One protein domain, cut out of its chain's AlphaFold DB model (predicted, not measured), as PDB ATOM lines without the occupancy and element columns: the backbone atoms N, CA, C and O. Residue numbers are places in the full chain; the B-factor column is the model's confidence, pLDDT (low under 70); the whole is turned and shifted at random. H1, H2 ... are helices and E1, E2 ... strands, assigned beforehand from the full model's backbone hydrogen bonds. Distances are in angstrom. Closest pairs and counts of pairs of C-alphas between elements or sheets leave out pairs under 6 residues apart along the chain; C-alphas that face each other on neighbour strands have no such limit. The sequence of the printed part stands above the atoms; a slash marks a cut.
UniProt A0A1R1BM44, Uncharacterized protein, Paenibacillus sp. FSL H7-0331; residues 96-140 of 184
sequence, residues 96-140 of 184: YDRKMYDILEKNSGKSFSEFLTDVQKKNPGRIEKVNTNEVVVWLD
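Overview. This is residues 96 to 140 of the 184 residues of an uncharacterized protein of Paenibacillus sp. FSL H7-0331 (UniProt A0A1R1BM44). A two-stranded hairpin, E1 and E2, has helix H2 packed over one face, and the shorter helix H1 sits by the start of E2. The 45 printed residues run H1, H2, E1, E2, of mixed class with an antiparallel sheet. The whole is compact, radius of gyration of the C-alphas 10.0 A, yet elongated, spanning 28 by 17 by 15 A.

Arrangement. Start at residues 96 to 97, paired antiparallel with residues 134 to 135 of E2, residues 134 to 139. Next, H1, residues 98 to 104, and H2, residues 112 to 122, only just touch, with 3 pairs of C-alphas within 8 A, the closest Tyr 101 and Phe 112 at 6.7 A. The closest C-alphas of H2 and E2 are Leu 116 and Val 135, 6.3 A apart. E1, residues 126 to 130, forms a hairpin with E2; look for N 128 and O 136, 2.8 A apart. H1 and E1 are apart. In H1 and H2 every O i to N i+4 pair is within hydrogen-bond range.

Along the chain. Find C-alpha 98 at (360.279, 349.734, 404.431), where H1 begins, 9.9 A long. H2 measures 15.2 A, E1 11.3 A and E2 15.7 A, ending at C-alpha 139, (363.636, 360.525, 420.130).

Size, cuts and confidence. The farthest C-alphas, Gly 109 and Asp 140, are 29.5 A apart. The printed part has no cut or long link, and no printed residue is under 70 in pLDDT.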
ATOM      1  N   TYR A  96     361.783 353.001 411.721       90.00
ATOM      2  CA  TYR A  96     362.013 353.310 410.317       90.00
ATOM      3  C   TYR A  96     362.148 351.993 409.563       90.00
ATOM      4  O   TYR A  96     363.210 351.375 409.577       90.00
ATOM      5  N   ASP A  97     361.059 351.556 408.944       91.88
ATOM      6  CA  ASP A  97     360.972 350.329 408.159       91.88
ATOM      7  C   ASP A  97     360.726 350.640 406.673       91.88
ATOM      8  O   ASP A  97     360.698 351.798 406.235       91.88
ATOM      9  N   ARG A  98     360.546 349.589 405.867       91.06
ATOM     10  CA  ARG A  98     360.279 349.734 404.431       91.06
ATOM     11  C   ARG A  98     358.987 350.503 404.144       91.06
ATOM     12  O   ARG A  98     358.955 351.272 403.190       91.06
ATOM     13  N   LYS A  99     357.961 350.369 404.987       90.75
ATOM     14  CA  LYS A  99     356.705 351.112 404.833       90.75
ATOM     15  C   LYS A  99     356.933 352.611 405.032       90.75
ATOM     16  O   LYS A  99     356.436 353.414 404.249       90.75
ATOM     17  N   MET A 100     357.708 352.990 406.045       87.31
ATOM     18  CA  MET A 100     358.078 354.381 406.294       87.31
ATOM     19  C   MET A 100     358.913 354.953 405.137       87.31
ATOM     20  O   MET A 100     358.656 356.067 404.683       87.31
ATOM     21  N   TYR A 101     359.876 354.184 404.623       89.94
ATOM     22  CA  TYR A 101     360.657 354.559 403.440       89.94
ATOM     23  C   TYR A 101     359.772 354.786 402.210       89.94
ATOM     24  O   TYR A 101     359.926 355.796 401.523       89.94
ATOM     25  N   ASP A 102     358.815 353.890 401.962       89.62
ATOM     26  CA  ASP A 102     357.916 353.991 400.812       89.62
ATOM     27  C   ASP A 102     357.063 355.273 400.849       89.62
ATOM     28  O   ASP A 102     356.686 355.797 399.800       89.62
ATOM     29  N   ILE A 103     356.779 355.786 402.049       86.56
ATOM     30  CA  ILE A 103     356.036 357.034 402.264       86.56
ATOM     31  C   ILE A 103     356.944 358.259 402.104       86.56
ATOM     32  O   ILE A 103     356.533 359.245 401.499       86.56
ATOM     33  N   LEU A 104     358.153 358.222 402.672       86.31
ATOM     34  CA  LEU A 104     358.994 359.414 402.815       86.31
ATOM     35  C   LEU A 104     359.971 359.623 401.652       86.31
ATOM     36  O   LEU A 104     360.259 360.759 401.294       86.31
ATOM     37  N   GLU A 105     360.512 358.545 401.084       85.75
ATOM     38  CA  GLU A 105     361.747 358.596 400.285       85.75
ATOM     39  C   GLU A 105     361.690 357.749 399.002       85.75
ATOM     40  O   GLU A 105     362.640 357.746 398.226       85.75
ATOM     41  N   LYS A 106     360.573 357.072 398.704       77.38
ATOM     42  CA  LYS A 106     360.444 356.210 397.510       77.38
ATOM     43  C   LYS A 106     360.832 356.890 396.193       77.38
ATOM     44  O   LYS A 106     361.371 356.246 395.298       77.38
ATOM     45  N   ASN A 107     360.557 358.187 396.079       84.62
ATOM     46  CA  ASN A 107     360.801 358.968 394.866       84.62
ATOM     47  C   ASN A 107     362.136 359.732 394.888       84.62
ATOM     48  O   ASN A 107     362.438 360.431 393.925       84.62
ATOM     49  N   SER A 108     362.935 359.632 395.956       82.94
ATOM     50  CA  SER A 108     364.189 360.390 396.078       82.94
ATOM     51  C   SER A 108     365.375 359.735 395.367       82.94
ATOM     52  O   SER A 108     366.467 360.301 395.336       82.94
ATOM     53  N   GLY A 109     365.183 358.537 394.803       81.88
ATOM     54  CA  GLY A 109     366.240 357.757 394.157       81.88
ATOM     55  C   GLY A 109     367.208 357.083 395.135       81.88
ATOM     56  O   GLY A 109     368.043 356.295 394.698       81.88
ATOM     57  N   LYS A 110     367.085 357.332 396.447       88.06
ATOM     58  CA  LYS A 110     367.856 356.629 397.479       88.06
ATOM     59  C   LYS A 110     367.354 355.208 397.638       88.06
ATOM     60  O   LYS A 110     366.150 354.981 397.719       88.06
ATOM     61  N   SER A 111     368.260 354.252 397.773       91.94
ATOM     62  CA  SER A 111     367.913 352.890 398.167       91.94
ATOM     63  C   SER A 111     367.439 352.832 399.624       91.94
ATOM     64  O   SER A 111     367.756 353.686 400.455       91.94
ATOM     65  N   PHE A 112     366.715 351.769 399.974       90.50
ATOM     66  CA  PHE A 112     366.275 351.554 401.355       90.50
ATOM     67  C   PHE A 112     367.451 351.446 402.344       90.50
ATOM     68  O   PHE A 112     367.386 351.978 403.447       90.50
ATOM     69  N   SER A 113     368.561 350.825 401.931       91.38
ATOM     70  CA  SER A 113     369.775 350.736 402.754       91.38
ATOM     71  C   SER A 113     370.414 352.108 402.992       91.38
ATOM     72  O   SER A 113     370.877 352.398 404.097       91.38
ATOM     73  N   GLU A 114     370.435 352.969 401.972       91.94
ATOM     74  CA  GLU A 114     370.934 354.343 402.100       91.94
ATOM     75  C   GLU A 114     370.038 355.171 403.015       91.94
ATOM     76  O   GLU A 114     370.550 355.898 403.861       91.94
ATOM     77  N   PHE A 115     368.717 355.004 402.916       90.81
ATOM     78  CA  PHE A 115     367.764 355.621 403.834       90.81
ATOM     79  C   PHE A 115     368.022 355.223 405.292       90.81
ATOM     80  O   PHE A 115     368.166 356.101 406.142       90.81
ATOM     81  N   LEU A 116     368.147 353.924 405.592       91.94
ATOM     82  CA  LEU A 116     368.441 353.464 406.954       91.94
ATOM     83  C   LEU A 116     369.793 353.993 407.459       91.94
ATOM     84  O   LEU A 116     369.910 354.365 408.627       91.94
ATOM     85  N   THR A 117     370.796 354.081 406.581       91.88
ATOM     86  CA  THR A 117     372.114 354.657 406.907       91.88
ATOM     87  C   THR A 117     372.016 356.154 407.211       91.88
ATOM     88  O   THR A 117     372.631 356.637 408.161       91.88
ATOM     89  N   ASP A 118     371.232 356.896 406.429       89.94
ATOM     90  CA  ASP A 118     370.976 358.320 406.645       89.94
ATOM     91  C   ASP A 118     370.263 358.550 407.981       89.94
ATOM     92  O   ASP A 118     370.672 359.427 408.742       89.94
ATOM     93  N   VAL A 119     369.254 357.732 408.301       89.25
ATOM     94  CA  VAL A 119     368.574 357.762 409.602       89.25
ATOM     95  C   VAL A 119     369.583 357.519 410.723       89.25
ATOM     96  O   VAL A 119     369.663 358.322 411.639       89.25
ATOM     97  N   GLN A 120     370.423 356.488 410.650       87.75
ATOM     98  CA  GLN A 120     371.413 356.228 411.706       87.75
ATOM     99  C   GLN A 120     372.402 357.382 411.918       87.75
ATOM    100  O   GLN A 120     372.794 357.651 413.048       87.75
ATOM    101  N   LYS A 121     372.819 358.062 410.843       88.31
ATOM    102  CA  LYS A 121     373.820 359.139 410.915       88.31
ATOM    103  C   LYS A 121     373.245 360.485 411.338       88.31
ATOM    104  O   LYS A 121     373.960 361.283 411.934       88.31
ATOM    105  N   LYS A 122     372.000 360.773 410.956       86.38
ATOM    106  CA  LYS A 122     371.398 362.110 411.080       86.38
ATOM    107  C   LYS A 122     370.321 362.190 412.154       86.38
ATOM    108  O   LYS A 122     369.865 363.290 412.451       86.38
ATOM    109  N   ASN A 123     369.870 361.062 412.702       81.62
ATOM    110  CA  ASN A 123     368.802 361.083 413.688       81.62
ATOM    111  C   ASN A 123     369.337 361.583 415.041       81.62
ATOM    112  O   ASN A 123     370.323 361.039 415.535       81.62
ATOM    113  N   PRO A 124     368.708 362.604 415.647       76.00
ATOM    114  CA  PRO A 124     369.146 363.151 416.930       76.00
ATOM    115  C   PRO A 124     368.866 362.225 418.126       76.00
ATOM    116  O   PRO A 124     369.295 362.535 419.231       76.00
ATOM    117  N   GLY A 125     368.120 361.130 417.942       81.88
ATOM    118  CA  GLY A 125     367.714 360.227 419.018       81.88
ATOM    119  C   GLY A 125     368.677 359.071 419.317       81.88
ATOM    120  O   GLY A 125     369.592 358.758 418.556       81.88
ATOM    121  N   ARG A 126     368.414 358.361 420.421       85.50
ATOM    122  CA  ARG A 126     369.135 357.139 420.804       85.50
ATOM    123  C   ARG A 126     368.658 355.952 419.973       85.50
ATOM    124  O   ARG A 126     367.502 355.541 420.059       85.50
ATOM    125  N   ILE A 127     369.564 355.342 419.223       87.38
ATOM    126  CA  ILE A 127     369.279 354.137 418.442       87.38
ATOM    127  C   ILE A 127     369.108 352.933 419.385       87.38
ATOM    128  O   ILE A 127     369.989 352.639 420.189       87.38
ATOM    129  N   GLU A 128     367.971 352.240 419.294       88.56
ATOM    130  CA  GLU A 128     367.685 350.995 420.032       88.56
ATOM    131  C   GLU A 128     368.148 349.768 419.249       88.56
ATOM    132  O   GLU A 128     368.734 348.845 419.809       88.56
ATOM    133  N   LYS A 129     367.842 349.743 417.948       88.50
ATOM    134  CA  LYS A 129     368.010 348.563 417.101       88.50
ATOM    135  C   LYS A 129     368.333 348.974 415.676       88.50
ATOM    136  O   LYS A 129     367.725 349.894 415.137       88.50
ATOM    137  N   VAL A 130     369.253 348.240 415.064       88.12
ATOM    138  CA  VAL A 130     369.624 348.379 413.655       88.12
ATOM    139  C   VAL A 130     369.696 346.998 413.032       88.12
ATOM    140  O   VAL A 130     370.401 346.126 413.538       88.12
ATOM    141  N   ASN A 131     368.993 346.796 411.925       89.81
ATOM    142  CA  ASN A 131     369.213 345.662 411.035       89.81
ATOM    143  C   ASN A 131     368.925 346.064 409.577       89.81
ATOM    144  O   ASN A 131     368.697 347.232 409.271       89.81
ATOM    145  N   THR A 132     368.953 345.093 408.665       88.25
ATOM    146  CA  THR A 132     368.718 345.315 407.226       88.25
ATOM    147  C   THR A 132     367.287 345.726 406.882       88.25
ATOM    148  O   THR A 132     367.041 346.201 405.777       88.25
ATOM    149  N   ASN A 133     366.340 345.514 407.796       90.38
ATOM    150  CA  ASN A 133     364.906 345.679 407.568       90.38
ATOM    151  C   ASN A 133     364.337 346.911 408.281       90.38
ATOM    152  O   ASN A 133     363.305 347.426 407.858       90.38
ATOM    153  N   GLU A 134     364.978 347.363 409.357       91.88
ATOM    154  CA  GLU A 134     364.511 348.477 410.171       91.88
ATOM    155  C   GLU A 134     365.637 349.139 410.976       91.88
ATOM    156  O   GLU A 134     366.639 348.521 411.353       91.88
ATOM    157  N   VAL A 135     365.408 350.405 411.319       91.50
ATOM    158  CA  VAL A 135     366.132 351.123 412.371       91.50
ATOM    159  C   VAL A 135     365.115 351.630 413.387       91.50
ATOM    160  O   VAL A 135     364.166 352.322 413.028       91.50
ATOM    161  N   VAL A 136     365.310 351.303 414.662       89.88
ATOM    162  CA  VAL A 136     364.462 351.771 415.764       89.88
ATOM    163  C   VAL A 136     365.205 352.849 416.538       89.88
ATOM    164  O   VAL A 136     366.320 352.619 417.010       89.88
ATOM    165  N   VAL A 137     364.581 354.016 416.689       88.94
ATOM    166  CA  VAL A 137     365.160 355.175 417.375       88.94
ATOM    167  C   VAL A 137     364.217 355.683 418.459       88.94
ATOM    168  O   VAL A 137     363.013 355.811 418.241       88.94
ATOM    169  N   TRP A 138     364.779 356.013 419.617       84.25
ATOM    170  CA  TRP A 138     364.136 356.794 420.664       84.25
ATOM    171  C   TRP A 138     364.474 358.264 420.469       84.25
ATOM    172  O   TRP A 138     365.628 358.655 420.609       84.25
ATOM    173  N   LEU A 139     363.481 359.078 420.142       81.06
ATOM    174  CA  LEU A 139     363.636 360.525 420.130       81.06
ATOM    175  C   LEU A 139     363.497 361.067 421.553       81.06
ATOM    176  O   LEU A 139     362.576 360.657 422.264       81.06
ATOM    177  N   ASP A 140     364.316 362.060 421.905       71.38
ATOM    178  CA  ASP A 140     364.214 362.848 423.147       71.38
ATOM    179  C   ASP A 140     363.028 363.836 423.101       71.38
ATOM    180  O   ASP A 140     363.118 365.008 423.465       71.38
TER     181      ASP A 140